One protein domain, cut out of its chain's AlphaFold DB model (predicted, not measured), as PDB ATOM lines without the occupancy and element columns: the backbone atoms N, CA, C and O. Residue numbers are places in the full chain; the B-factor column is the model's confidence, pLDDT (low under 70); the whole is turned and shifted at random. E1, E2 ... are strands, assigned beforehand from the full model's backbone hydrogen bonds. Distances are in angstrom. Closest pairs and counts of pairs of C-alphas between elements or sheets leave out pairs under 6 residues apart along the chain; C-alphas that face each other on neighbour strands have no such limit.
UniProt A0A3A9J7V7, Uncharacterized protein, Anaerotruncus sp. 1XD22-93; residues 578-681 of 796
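Overview. This is residues 578 to 681 of the 796 residues of an uncharacterized protein of Anaerotruncus sp. 1XD22-93 (UniProt A0A3A9J7V7). One long, strongly twisted sheet wraps round at one end into a small, loosely formed barrel of E4, E1, E8, E7, E5, E2 and E3, nearly closed where E3 comes near E4. From this barrel the long hairpin of E7 and E8 runs on as a narrow arm, where E6 lies along E7 and makes a third strand. The printed part has 104 residues, with no named helix and eight named strands, E1 to E8 in chain order. They form one branched sheet, antiparallel but for the pair E1 and E8, and the class is all strand. The whole is loose, with a radius of gyration of the C-alphas of 18.0 A and spans of 66 by 24 by 19 A, the arm making much of the length.

Along the chain. E7, residues 640 to 658, is 55.8 A long from C-alpha 640 at (66.399, 144.115, 140.432) to C-alpha 658 at (119.330, 128.269, 147.943). E8, residues 663 to 681, measures 47.5 A and ends at C-alpha 681 at (71.748, 139.724, 142.664). E6 is residues 630 to 636, 19.0 A, and E5 is residues 614 to 620, 18.8 A. E1, residues 579 to 585, measures 19.5 A and begins at C-alpha 579 at (117.882, 127.706, 155.011). E2 is residues 595 to 598, E3 residues 601 to 605 and E4 residues 608 to 611, of 10.5, 12.0 and 10.0 A.

Arrangement. E7 has three neighbours. E5, beside residues 651 to 658, and E6, beside residues 640 to 646, lie on one side of it, and E8 on the other side. E6, E7 and E8 form a meander, each strand the antiparallel neighbour of the one before. N 632 and O 644 are 3.0 A apart between E6 and E7; N 653 and O 668 are 2.8 A apart between E7 and E8. E8 bends by 68 degrees at residue 673. E5 and E7 are antiparallel at 177 degrees, with N 616 and O 656 at 2.8 A. E2 is antiparallel to E5, with N 597 and O 619 at 2.7 A, and forms a hairpin with the edge strand E3, with N 603 and O 596 at 2.7 A. E1 is parallel to E8, with N 584 and O 665 at 2.9 A. On the other side of E1 is the antiparallel edge strand E4, with N 581 and O 609 at 2.7 A. The closest C-alphas of E3 and E4, those of Ala 603 and Leu 609, are 7.5 A apart.

Size, cuts and confidence. The two C-alphas farthest apart, those of Phe 638 and Asn 660, are 66.1 A apart. The printed part has no cut and no long link; E1 to E2 and E5 to E6 are short links, and the other five are tight. Mean pLDDT of the printed part is 78.3, with 32 residues under 70, among them residues 586 to 590 and 623 to 643.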
ATOM      1  N   LEU A 578     118.036 123.180 156.823       89.69
ATOM      2  CA  LEU A 578     117.275 124.049 155.930       89.69
ATOM      3  C   LEU A 578     117.739 125.494 156.094       89.69
ATOM      4  O   LEU A 578     118.303 125.853 157.124       89.69
ATOM      5  N   TYR A 579     117.491 126.304 155.072       91.94
ATOM      6  CA  TYR A 579     117.882 127.706 155.011       91.94
ATOM      7  C   TYR A 579     116.666 128.560 154.666       91.94
ATOM      8  O   TYR A 579     115.867 128.186 153.802       91.94
ATOM      9  N   LYS A 580     116.534 129.704 155.343       92.56
ATOM     10  CA  LYS A 580     115.424 130.640 155.146       92.56
ATOM     11  C   LYS A 580     115.422 131.225 153.728       92.56
ATOM     12  O   LYS A 580     116.440 131.725 153.249       92.56
ATOM     13  N   VAL A 581     114.259 131.205 153.091       92.69
ATOM     14  CA  VAL A 581     113.954 131.824 151.802       92.69
ATOM     15  C   VAL A 581     112.854 132.852 152.025       92.69
ATOM     16  O   VAL A 581     111.718 132.491 152.317       92.69
ATOM     17  N   SER A 582     113.183 134.132 151.889       92.69
ATOM     18  CA  SER A 582     112.208 135.220 151.990       92.69
ATOM     19  C   SER A 582     111.712 135.613 150.604       92.69
ATOM     20  O   SER A 582     112.492 136.038 149.752       92.69
ATOM     21  N   LEU A 583     110.417 135.453 150.381       92.00
ATOM     22  CA  LEU A 583     109.742 135.834 149.152       92.00
ATOM     23  C   LEU A 583     109.398 137.317 149.207       92.00
ATOM     24  O   LEU A 583     108.866 137.804 150.203       92.00
ATOM     25  N   ILE A 584     109.725 138.036 148.139       89.75
ATOM     26  CA  ILE A 584     109.539 139.484 148.053       89.75
ATOM     27  C   ILE A 584     108.743 139.784 146.790       89.75
ATOM     28  O   ILE A 584     109.212 139.516 145.683       89.75
ATOM     29  N   SER A 585     107.540 140.335 146.955       82.44
ATOM     30  CA  SER A 585     106.738 140.837 145.839       82.44
ATOM     31  C   SER A 585     107.170 142.261 145.495       82.44
ATOM     32  O   SER A 585     107.319 143.091 146.388       82.44
ATOM     33  N   GLY A 586     107.360 142.544 144.206       68.81
ATOM     34  CA  GLY A 586     107.493 143.916 143.697       68.81
ATOM     35  C   GLY A 586     106.147 144.586 143.387       68.81
ATOM     36  O   GLY A 586     106.131 145.757 143.029       68.81
ATOM     37  N   ASN A 587     105.039 143.845 143.496       66.06
ATOM     38  CA  ASN A 587     103.673 144.313 143.274       66.06
ATOM     39  C   ASN A 587     102.952 144.409 144.632       66.06
ATOM     40  O   ASN A 587     102.880 143.400 145.343       66.06
ATOM     41  N   THR A 588     102.457 145.597 144.994       58.12
ATOM     42  CA  THR A 588     101.780 145.871 146.277       58.12
ATOM     43  C   THR A 588     100.456 145.134 146.430       58.12
ATOM     44  O   THR A 588     100.043 144.874 147.555       58.12
ATOM     45  N   ASP A 589      99.839 144.732 145.318       57.38
ATOM     46  CA  ASP A 589      98.460 144.235 145.313       57.38
ATOM     47  C   ASP A 589      98.396 142.698 145.423       57.38
ATOM     48  O   ASP A 589      97.351 142.110 145.687       57.38
ATOM     49  N   ALA A 590      99.535 142.013 145.260       65.50
ATOM     50  CA  ALA A 590      99.615 140.556 145.303       65.50
ATOM     51  C   ALA A 590     100.034 140.047 146.693       65.50
ATOM     52  O   ALA A 590     101.224 139.989 147.019       65.50
ATOM     53  N   SER A 591      99.061 139.604 147.497       79.88
ATOM     54  CA  SER A 591      99.324 138.951 148.789       79.88
ATOM     55  C   SER A 591     100.204 137.702 148.630       79.88
ATOM     56  O   SER A 591      99.934 136.840 147.789       79.88
ATOM     57  N   LEU A 592     101.240 137.585 149.469       84.38
ATOM     58  CA  LEU A 592     102.124 136.413 149.552       84.38
ATOM     59  C   LEU A 592     101.614 135.342 150.527       84.38
ATOM     60  O   LEU A 592     102.285 134.322 150.695       84.38
ATOM     61  N   ASN A 593     100.459 135.553 151.169       85.56
ATOM     62  CA  ASN A 593      99.882 134.625 152.141       85.56
ATOM     63  C   ASN A 593      99.215 133.419 151.455       85.56
ATOM     64  O   ASN A 593      97.999 133.252 151.465       85.56
ATOM     65  N   ARG A 594     100.038 132.636 150.754       83.44
ATOM     66  CA  ARG A 594      99.636 131.634 149.763       83.44
ATOM     67  C   ARG A 594     100.326 130.312 149.999       83.44
ATOM     68  O   ARG A 594     101.419 130.272 150.569       83.44
ATOM     69  N   THR A 595      99.735 129.238 149.487       86.94
ATOM     70  CA  THR A 595     100.418 127.948 149.463       86.94
ATOM     71  C   THR A 595     101.389 127.906 148.292       86.94
ATOM     72  O   THR A 595     101.009 128.083 147.138       86.94
ATOM     73  N   TRP A 596     102.660 127.635 148.578       88.50
ATOM     74  CA  TRP A 596     103.708 127.500 147.571       88.50
ATOM     75  C   TRP A 596     103.963 126.041 147.237       88.50
ATOM     76  O   TRP A 596     103.831 125.169 148.091       88.50
ATOM     77  N   TYR A 597     104.383 125.775 146.005       87.31
ATOM     78  CA  TYR A 597     104.600 124.442 145.462       87.31
ATOM     79  C   TYR A 597     105.940 124.348 144.732       87.31
ATOM     80  O   TYR A 597     106.379 125.293 144.075       87.31
ATOM     81  N   ILE A 598     106.562 123.170 144.806       86.06
ATOM     82  CA  ILE A 598     107.712 122.759 143.992       86.06
ATOM     83  C   ILE A 598     107.296 121.481 143.268       86.06
ATOM     84  O   ILE A 598     106.998 120.479 143.915       86.06
ATOM     85  N   ASN A 599     107.284 121.493 141.932       83.00
ATOM     86  CA  ASN A 599     106.845 120.350 141.116       83.00
ATOM     87  C   ASN A 599     105.456 119.810 141.531       83.00
ATOM     88  O   ASN A 599     105.301 118.606 141.734       83.00
ATOM     89  N   ASN A 600     104.466 120.701 141.684       79.56
ATOM     90  CA  ASN A 600     103.078 120.411 142.092       79.56
ATOM     91  C   ASN A 600     102.891 119.832 143.501       79.56
ATOM     92  O   ASN A 600     101.827 119.310 143.818       79.56
ATOM     93  N   LYS A 601     103.897 119.936 144.365       78.88
ATOM     94  CA  LYS A 601     103.796 119.472 145.745       78.88
ATOM     95  C   LYS A 601     104.052 120.618 146.713       78.88
ATOM     96  O   LYS A 601     104.941 121.439 146.475       78.88
ATOM     97  N   ARG A 602     103.266 120.667 147.788       81.69
ATOM     98  CA  ARG A 602     103.240 121.771 148.751       81.69
ATOM     99  C   ARG A 602     104.599 121.955 149.439       81.69
ATOM    100  O   ARG A 602     105.140 121.023 150.028       81.69
ATOM    101  N   ALA A 603     105.135 123.169 149.356       79.69
ATOM    102  CA  ALA A 603     106.438 123.596 149.861       79.69
ATOM    103  C   ALA A 603     106.400 124.480 151.102       79.69
ATOM    104  O   ALA A 603     107.395 124.567 151.818       79.69
ATOM    105  N   GLY A 604     105.256 125.088 151.373       81.31
ATOM    106  CA  GLY A 604     105.015 125.873 152.571       81.31
ATOM    107  C   GLY A 604     103.905 126.874 152.319       81.31
ATOM    108  O   GLY A 604     103.246 126.831 151.276       81.31
ATOM    109  N   TYR A 605     103.704 127.753 153.285       84.31
ATOM    110  CA  TYR A 605     102.685 128.783 153.251       84.31
ATOM    111  C   TYR A 605     103.318 130.141 153.573       84.31
ATOM    112  O   TYR A 605     104.321 130.206 154.281       84.31
ATOM    113  N   GLY A 606     102.775 131.219 153.014       87.19
ATOM    114  CA  GLY A 606     103.215 132.573 153.337       87.19
ATOM    115  C   GLY A 606     104.457 133.062 152.584       87.19
ATOM    116  O   GLY A 606     104.843 132.552 151.530       87.19
ATOM    117  N   SER A 607     105.078 134.115 153.122       89.12
ATOM    118  CA  SER A 607     106.217 134.820 152.510       89.12
ATOM    119  C   SER A 607     107.587 134.275 152.928       89.12
ATOM    120  O   SER A 607     108.612 134.705 152.398       89.12
ATOM    121  N   THR A 608     107.637 133.335 153.873       90.00
ATOM    122  CA  THR A 608     108.879 132.723 154.352       90.00
ATOM    123  C   THR A 608     108.818 131.216 154.152       90.00
ATOM    124  O   THR A 608     107.934 130.552 154.670       90.00
ATOM    125  N   LEU A 609     109.793 130.670 153.425       89.94
ATOM    126  CA  LEU A 609     109.964 129.232 153.233       89.94
ATOM    127  C   LEU A 609     111.313 128.774 153.796       89.94
ATOM    128  O   LEU A 609     112.241 129.570 153.919       89.94
ATOM    129  N   TYR A 610     111.466 127.480 154.075       90.38
ATOM    130  CA  TYR A 610     112.743 126.890 154.484       90.38
ATOM    131  C   TYR A 610     113.106 125.720 153.576       90.38
ATOM    132  O   TYR A 610     112.402 124.714 153.521       90.38
ATOM    133  N   LEU A 611     114.214 125.849 152.849       88.62
ATOM    134  CA  LEU A 611     114.599 124.900 151.806       88.62
ATOM    135  C   LEU A 611     116.041 124.421 151.986       88.62
ATOM    136  O   LEU A 611     116.898 125.127 152.519       88.62
ATOM    137  N   ARG A 612     116.326 123.201 151.525       88.12
ATOM    138  CA  ARG A 612     117.701 122.697 151.396       88.12
ATOM    139  C   ARG A 612     118.481 123.485 150.333       88.12
ATOM    140  O   ARG A 612     117.872 124.092 149.457       88.12
ATOM    141  N   PRO A 613     119.825 123.438 150.349       87.31
ATOM    142  CA  PRO A 613     120.631 123.971 149.256       87.31
ATOM    143  C   PRO A 613     120.255 123.322 147.918       87.31
ATOM    144  O   PRO A 613     120.247 122.096 147.791       87.31
ATOM    145  N   GLY A 614     119.969 124.143 146.913       88.38
ATOM    146  CA  GLY A 614     119.453 123.685 145.629       88.38
ATOM    147  C   GLY A 614     118.914 124.824 144.770       88.38
ATOM    148  O   GLY A 614     118.916 125.983 145.175       88.38
ATOM    149  N   THR A 615     118.457 124.487 143.568       90.00
ATOM    150  CA  THR A 615     117.773 125.424 142.670       90.00
ATOM    151  C   THR A 615     116.333 124.969 142.506       90.00
ATOM    152  O   THR A 615     116.098 123.803 142.185       90.00
ATOM    153  N   TYR A 616     115.386 125.880 142.714       90.38
ATOM    154  CA  TYR A 616     113.959 125.586 142.719       90.38
ATOM    155  C   TYR A 616     113.180 126.622 141.908       90.38
ATOM    156  O   TYR A 616     113.531 127.803 141.880       90.38
ATOM    157  N   THR A 617     112.090 126.156 141.304       92.06
ATOM    158  CA  THR A 617     111.019 127.003 140.777       92.06
ATOM    159  C   THR A 617     109.822 126.837 141.697       92.06
ATOM    160  O   THR A 617     109.304 125.730 141.845       92.06
ATOM    161  N   LEU A 618     109.431 127.931 142.337       91.69
ATOM    162  CA  LEU A 618     108.288 128.021 143.228       91.69
ATOM    163  C   LEU A 618     107.085 128.533 142.442       91.69
ATOM    164  O   LEU A 618     107.210 129.490 141.678       91.69
ATOM    165  N   THR A 619     105.927 127.922 142.653       91.94
ATOM    166  CA  THR A 619     104.640 128.372 142.104       91.94
ATOM    167  C   THR A 619     103.599 128.388 143.209       91.94
ATOM    168  O   THR A 619     103.603 127.480 144.030       91.94
ATOM    169  N   SER A 620     102.706 129.368 143.232       90.00
ATOM    170  CA  SER A 620     101.590 129.422 144.188       90.00
ATOM    171  C   SER A 620     100.320 128.742 143.661       90.00
ATOM    172  O   SER A 620     100.201 128.424 142.466       90.00
ATOM    173  N   ASP A 621      99.376 128.514 144.571       85.81
ATOM    174  CA  ASP A 621      97.959 128.364 144.249       85.81
ATOM    175  C   ASP A 621      97.414 129.585 143.484       85.81
ATOM    176  O   ASP A 621      97.975 130.683 143.508       85.81
ATOM    177  N   ILE A 622      96.342 129.351 142.725       76.94
ATOM    178  CA  ILE A 622      95.651 130.389 141.952       76.94
ATOM    179  C   ILE A 622      94.586 130.996 142.861       76.94
ATOM    180  O   ILE A 622      93.849 130.243 143.493       76.94
ATOM    181  N   THR A 623      94.497 132.325 142.926       65.62
ATOM    182  CA  THR A 623      93.365 132.996 143.584       65.62
ATOM    183  C   THR A 623      92.967 134.284 142.860       65.62
ATOM    184  O   THR A 623      93.802 134.938 142.222       65.62
ATOM    185  N   ASN A 624      91.704 134.670 143.046       62.31
ATOM    186  CA  ASN A 624      91.039 135.856 142.501       62.31
ATOM    187  C   ASN A 624      91.619 137.129 143.133       62.31
ATOM    188  O   ASN A 624      91.162 137.565 144.183       62.31
ATOM    189  N   SER A 625      92.714 137.681 142.607       57.66
ATOM    190  CA  SER A 625      93.354 138.827 143.293       57.66
ATOM    191  C   SER A 625      94.373 139.617 142.477       57.66
ATOM    192  O   SER A 625      95.039 140.483 143.033       57.66
ATOM    193  N   GLY A 626      94.552 139.351 141.181       53.59
ATOM    194  CA  GLY A 626      95.689 139.923 140.460       53.59
ATOM    195  C   GLY A 626      95.345 140.483 139.098       53.59
ATOM    196  O   GLY A 626      95.689 139.904 138.077       53.59
ATOM    197  N   GLY A 627      94.763 141.672 139.087       53.16
ATOM    198  CA  GLY A 627      94.726 142.500 137.889       53.16
ATOM    199  C   GLY A 627      93.313 142.723 137.388       53.16
ATOM    200  O   GLY A 627      92.647 141.804 136.919       53.16
ATOM    201  N   ASN A 628      92.911 143.988 137.463       52.66
ATOM    202  CA  ASN A 628      91.704 144.566 136.889       52.66
ATOM    203  C   ASN A 628      90.420 143.852 137.314       52.66
ATOM    204  O   ASN A 628      89.912 142.972 136.624       52.66
ATOM    205  N   THR A 629      89.874 144.298 138.441       57.44
ATOM    206  CA  THR A 629      88.453 144.138 138.736       57.44
ATOM    207  C   THR A 629      87.664 144.883 137.664       57.44
ATOM    208  O   THR A 629      87.745 146.108 137.570       57.44
ATOM    209  N   HIS A 630      86.940 144.151 136.821       62.88
ATOM    210  CA  HIS A 630      85.929 144.762 135.965       62.88
ATOM    211  C   HIS A 630      84.580 144.623 136.661       62.88
ATOM    212  O   HIS A 630      84.079 143.508 136.823       62.88
ATOM    213  N   GLU A 631      84.002 145.753 137.052       69.25
ATOM    214  CA  GLU A 631      82.657 145.823 137.613       69.25
ATOM    215  C   GLU A 631      81.675 146.224 136.513       69.25
ATOM    216  O   GLU A 631      81.889 147.198 135.791       69.25
ATOM    217  N   ALA A 632      80.610 145.445 136.350       66.69
ATOM    218  CA  ALA A 632      79.513 145.772 135.454       66.69
ATOM    219  C   ALA A 632      78.200 145.728 136.233       66.69
ATOM    220  O   ALA A 632      77.832 144.689 136.780       66.69
ATOM    221  N   TRP A 633      77.502 146.858 136.249       67.75
ATOM    222  CA  TRP A 633      76.161 146.979 136.808       67.75
ATOM    223  C   TRP A 633      75.132 146.861 135.686       67.75
ATOM    224  O   TRP A 633      75.252 147.533 134.660       67.75
ATOM    225  N   ASN A 634      74.134 145.999 135.864       64.19
ATOM    226  CA  ASN A 634      73.042 145.833 134.908       64.19
ATOM    227  C   ASN A 634      71.694 145.730 135.633       64.19
ATOM    228  O   ASN A 634      71.594 145.070 136.668       64.19
ATOM    229  N   GLY A 635      70.664 146.369 135.078       60.12
ATOM    230  CA  GLY A 635      69.336 146.488 135.685       60.12
ATOM    231  C   GLY A 635      69.089 147.842 136.350       60.12
ATOM    232  O   GLY A 635      69.873 148.780 136.211       60.12
ATOM    233  N   SER A 636      67.963 147.947 137.048       55.59
ATOM    234  CA  SER A 636      67.562 149.140 137.795       55.59
ATOM    235  C   SER A 636      67.043 148.745 139.172       55.59
ATOM    236  O   SER A 636      66.544 147.638 139.358       55.59
ATOM    237  N   TRP A 637      67.104 149.676 140.120       53.47
ATOM    238  CA  TRP A 637      66.630 149.511 141.498       53.47
ATOM    239  C   TRP A 637      65.231 148.876 141.606       53.47
ATOM    240  O   TRP A 637      64.989 148.035 142.466       53.47
ATOM    241  N   PHE A 638      64.328 149.206 140.678       52.38
ATOM    242  CA  PHE A 638      62.929 148.757 140.681       52.38
ATOM    243  C   PHE A 638      62.678 147.452 139.912       52.38
ATOM    244  O   PHE A 638      61.589 146.894 139.979       52.38
ATOM    245  N   SER A 639      63.664 146.961 139.158       56.75
ATOM    246  CA  SER A 639      63.558 145.701 138.400       56.75
ATOM    247  C   SER A 639      64.505 144.608 138.902       56.75
ATOM    248  O   SER A 639      64.475 143.486 138.396       56.75
ATOM    249  N   GLY A 640      65.292 144.922 139.937       58.94
ATOM    250  CA  GLY A 640      66.399 144.115 140.432       58.94
ATOM    251  C   GLY A 640      67.703 144.549 139.773       58.94
ATOM    252  O   GLY A 640      67.757 144.825 138.571       58.94
ATOM    253  N   MET A 641      68.768 144.616 140.567       63.44
ATOM    254  CA  MET A 641      70.103 144.956 140.078       63.44
ATOM    255  C   MET A 641      70.995 143.731 140.108       63.44
ATOM    256  O   MET A 641      70.863 142.840 140.943       63.44
ATOM    257  N   THR A 642      71.926 143.672 139.169       65.88
ATOM    258  CA  THR A 642      72.963 142.651 139.161       65.88
ATOM    259  C   THR A 642      74.321 143.330 139.074       65.88
ATOM    260  O   THR A 642      74.583 144.061 138.116       65.88
ATOM    261  N   LEU A 643      75.175 143.088 140.072       68.44
ATOM    262  CA  LEU A 643      76.589 143.447 140.025       68.44
ATOM    263  C   LEU A 643      77.378 142.222 139.597       68.44
ATOM    264  O   LEU A 643      77.423 141.221 140.310       68.44
ATOM    265  N   THR A 644      78.052 142.333 138.464       71.69
ATOM    266  CA  THR A 644      78.988 141.318 138.001       71.69
ATOM    267  C   THR A 644      80.411 141.809 138.234       71.69
ATOM    268  O   THR A 644      80.859 142.754 137.577       71.69
ATOM    269  N   ARG A 645      81.141 141.159 139.145       70.62
ATOM    270  CA  ARG A 645      82.574 141.385 139.376       70.62
ATOM    271  C   ARG A 645      83.375 140.297 138.691       70.62
ATOM    272  O   ARG A 645      83.194 139.121 138.977       70.62
ATOM    273  N   THR A 646      84.269 140.681 137.785       69.44
ATOM    274  CA  THR A 646      85.192 139.732 137.151       69.44
ATOM    275  C   THR A 646      86.610 139.972 137.645       69.44
ATOM    276  O   THR A 646      87.152 141.066 137.479       69.44
ATOM    277  N   TYR A 647      87.204 138.936 138.233       71.44
ATOM    278  CA  TYR A 647      88.575 138.912 138.725       71.44
ATOM    279  C   TYR A 647      89.463 138.154 137.748       71.44
ATOM    280  O   TYR A 647      89.123 137.045 137.340       71.44
ATOM    281  N   SER A 648      90.626 138.714 137.410       71.56
ATOM    282  CA  SER A 648      91.647 137.953 136.688       71.56
ATOM    283  C   SER A 648      92.413 137.051 137.651       71.56
ATOM    284  O   SER A 648      92.997 137.514 138.641       71.56
ATOM    285  N   ASP A 649      92.465 135.765 137.326       76.06
ATOM    286  CA  ASP A 649      93.186 134.781 138.115       76.06
ATOM    287  C   ASP A 649      94.686 134.870 137.831       76.06
ATOM    288  O   ASP A 649      95.140 134.757 136.683       76.06
ATOM    289  N   VAL A 650      95.482 135.010 138.891       78.69
ATOM    290  CA  VAL A 650      96.947 135.041 138.803       78.69
ATOM    291  C   VAL A 650      97.585 133.862 139.496       78.69
ATOM    292  O   VAL A 650      97.121 133.370 140.523       78.69
ATOM    293  N   ARG A 651      98.736 133.468 138.957       86.19
ATOM    294  CA  ARG A 651      99.671 132.573 139.623       86.19
ATOM    295  C   ARG A 651     100.965 133.320 139.898       86.19
ATOM    296  O   ARG A 651     101.586 133.865 138.985       86.19
ATOM    297  N   LEU A 652     101.396 133.311 141.154       89.69
ATOM    298  CA  LEU A 652     102.707 133.824 141.539       89.69
ATOM    299  C   LEU A 652     103.773 132.751 141.345       89.69
ATOM    300  O   LEU A 652     103.533 131.571 141.617       89.69
ATOM    301  N   SER A 653     104.960 133.165 140.912       91.06
ATOM    302  CA  SER A 653     106.118 132.289 140.761       91.06
ATOM    303  C   SER A 653     107.414 132.966 141.198       91.06
ATOM    304  O   SER A 653     107.535 134.188 141.139       91.06
ATOM    305  N   ALA A 654     108.386 132.173 141.644       93.00
ATOM    306  CA  ALA A 654     109.718 132.653 141.996       93.00
ATOM    307  C   ALA A 654     110.782 131.612 141.632       93.00
ATOM    308  O   ALA A 654     110.635 130.423 141.918       93.00
ATOM    309  N   ALA A 655     111.881 132.054 141.026       92.94
ATOM    310  CA  ALA A 655     113.066 131.226 140.831       92.94
ATOM    311  C   ALA A 655     114.054 131.499 141.968       92.94
ATOM    312  O   ALA A 655     114.435 132.646 142.199       92.94
ATOM    313  N   VAL A 656     114.488 130.455 142.671       93.25
ATOM    314  CA  VAL A 656     115.385 130.596 143.823       93.25
ATOM    315  C   VAL A 656     116.552 129.624 143.742       93.25
ATOM    316  O   VAL A 656     116.397 128.442 143.435       93.25
ATOM    317  N   ARG A 657     117.747 130.127 144.061       93.00
ATOM    318  CA  ARG A 657     118.937 129.314 144.307       93.00
ATOM    319  C   ARG A 657     119.318 129.430 145.774       93.00
ATOM    320  O   ARG A 657     119.891 130.427 146.200       93.00
ATOM    321  N   VAL A 658     119.010 128.388 146.526       89.75
ATOM    322  CA  VAL A 658     119.330 128.269 147.943       89.75
ATOM    323  C   VAL A 658     120.766 127.782 148.075       89.75
ATOM    324  O   VAL A 658     121.169 126.779 147.478       89.75
ATOM    325  N   ILE A 659     121.549 128.509 148.857       86.00
ATOM    326  CA  ILE A 659     122.914 128.152 149.243       86.00
ATOM    327  C   ILE A 659     122.941 127.898 150.751       86.00
ATOM    328  O   ILE A 659     121.904 127.963 151.399       86.00
ATOM    329  N   ASN A 660     124.107 127.611 151.331       88.88
ATOM    330  CA  ASN A 660     124.240 127.366 152.773       88.88
ATOM    331  C   ASN A 660     124.058 128.645 153.636       88.88
ATOM    332  O   ASN A 660     124.755 128.821 154.633       88.88
ATOM    333  N   THR A 661     123.175 129.560 153.229       91.38
ATOM    334  CA  THR A 661     122.771 130.767 153.952       91.38
ATOM    335  C   THR A 661     121.352 131.190 153.541       91.38
ATOM    336  O   THR A 661     120.814 130.683 152.558       91.38
ATOM    337  N   ALA A 662     120.759 132.133 154.275       89.12
ATOM    338  CA  ALA A 662     119.448 132.697 153.981       89.12
ATOM    339  C   ALA A 662     119.480 133.470 152.655       89.12
ATOM    340  O   ALA A 662     120.478 134.124 152.336       89.12
ATOM    341  N   VAL A 663     118.392 133.391 151.892       93.38
ATOM    342  CA  VAL A 663     118.269 134.006 150.565       93.38
ATOM    343  C   VAL A 663     116.931 134.722 150.409       93.38
ATOM    344  O   VAL A 663     115.949 134.388 151.069       93.38
ATOM    345  N   GLN A 664     116.890 135.702 149.512       93.56
ATOM    346  CA  GLN A 664     115.661 136.364 149.084       93.56
ATOM    347  C   GLN A 664     115.324 135.942 147.652       93.56
ATOM    348  O   GLN A 664     116.232 135.734 146.844       93.56
ATOM    349  N   ALA A 665     114.038 135.809 147.339       92.38
ATOM    350  CA  ALA A 665     113.570 135.503 145.993       92.38
ATOM    351  C   ALA A 665     112.452 136.463 145.584       92.38
ATOM    352  O   ALA A 665     111.438 136.589 146.272       92.38
ATOM    353  N   SER A 666     112.647 137.132 144.451       92.25
ATOM    354  CA  SER A 666     111.643 138.018 143.873       92.25
ATOM    355  C   SER A 666     110.511 137.208 143.253       92.25
ATOM    356  O   SER A 666     110.747 136.246 142.517       92.25
ATOM    357  N   VAL A 667     109.287 137.617 143.558       91.12
ATOM    358  CA  VAL A 667     108.061 136.993 143.076       91.12
ATOM    359  C   VAL A 667     107.546 137.743 141.854       91.12
ATOM    360  O   VAL A 667     107.535 138.973 141.825       91.12
ATOM    361  N   VAL A 668     107.099 136.985 140.855       87.81
ATOM    362  CA  VAL A 668     106.482 137.489 139.626       87.81
ATOM    363  C   VAL A 668     105.062 136.942 139.524       87.81
ATOM    364  O   VAL A 668     104.844 135.745 139.723       87.81
ATOM    365  N   SER A 669     104.102 137.811 139.209       83.88
ATOM    366  CA  SER A 669     102.710 137.451 138.934       83.88
ATOM    367  C   SER A 669     102.494 137.202 137.443       83.88
ATOM    368  O   SER A 669     102.819 138.064 136.625       83.88
ATOM    369  N   THR A 670     101.891 136.067 137.096       81.81
ATOM    370  CA  THR A 670     101.526 135.731 135.716       81.81
ATOM    371  C   THR A 670     100.010 135.540 135.623       81.81
ATOM    372  O   THR A 670      99.477 134.704 136.363       81.81
ATOM    373  N   PRO A 671      99.304 136.266 134.734       76.62
ATOM    374  CA  PRO A 671      97.898 136.001 134.440       76.62
ATOM    375  C   PRO A 671      97.721 134.574 133.923       76.62
ATOM    376  O   PRO A 671      98.502 134.105 133.094       76.62
ATOM    377  N   THR A 672      96.698 133.878 134.401       75.38
ATOM    378  CA  THR A 672      96.397 132.507 133.958       75.38
ATOM    379  C   THR A 672      95.518 132.473 132.705       75.38
ATOM    380  O   THR A 672      95.392 131.425 132.074       75.38
ATOM    381  N   GLY A 673      94.923 133.614 132.334       70.94
ATOM    382  CA  GLY A 673      93.902 133.707 131.287       70.94
ATOM    383  C   GLY A 673      92.530 133.188 131.725       70.94
ATOM    384  O   GLY A 673      91.605 133.191 130.919       70.94
ATOM    385  N   GLN A 674      92.403 132.743 132.977       67.19
ATOM    386  CA  GLN A 674      91.135 132.418 133.616       67.19
ATOM    387  C   GLN A 674      90.629 133.639 134.382       67.19
ATOM    388  O   GLN A 674      91.413 134.489 134.823       67.19
ATOM    389  N   SER A 675      89.312 133.737 134.492       69.94
ATOM    390  CA  SER A 675      88.657 134.779 135.260       69.94
ATOM    391  C   SER A 675      87.532 134.175 136.071       69.94
ATOM    392  O   SER A 675      86.732 133.408 135.527       69.94
ATOM    393  N   THR A 676      87.446 134.564 137.334       67.94
ATOM    394  CA  THR A 676      86.297 134.231 138.169       67.94
ATOM    395  C   THR A 676      85.307 135.379 138.113       67.94
ATOM    396  O   THR A 676      85.686 136.541 138.268       67.94
ATOM    397  N   THR A 677      84.043 135.055 137.859       70.31
ATOM    398  CA  THR A 677      82.962 136.032 137.804       70.31
ATOM    399  C   THR A 677      82.010 135.782 138.958       70.31
ATOM    400  O   THR A 677      81.359 134.744 139.007       70.31
ATOM    401  N   GLU A 678      81.909 136.750 139.854       70.69
ATOM    402  CA  GLU A 678      80.915 136.768 140.917       70.69
ATOM    403  C   GLU A 678      79.747 137.631 140.459       70.69
ATOM    404  O   GLU A 678      79.938 138.728 139.929       70.69
ATOM    405  N   THR A 679      78.532 137.110 140.611       71.06
ATOM    406  CA  THR A 679      77.313 137.825 140.235       71.06
ATOM    407  C   THR A 679      76.443 137.982 141.466       71.06
ATOM    408  O   THR A 679      75.831 137.023 141.926       71.06
ATOM    409  N   TYR A 680      76.376 139.202 141.974       65.50
ATOM    410  CA  TYR A 680      75.532 139.563 143.100       65.50
ATOM    411  C   TYR A 680      74.183 140.005 142.564       65.50
ATOM    412  O   TYR A 680      74.112 140.902 141.716       65.50
ATOM    413  N   ARG A 681      73.114 139.359 143.033       64.44
ATOM    414  CA  ARG A 681      71.748 139.724 142.664       64.44
ATOM    415  C   ARG A 681      71.114 140.485 143.806       64.44
ATOM    416  O   ARG A 681      70.884 139.941 144.882       64.44
TER     417      ARG A 681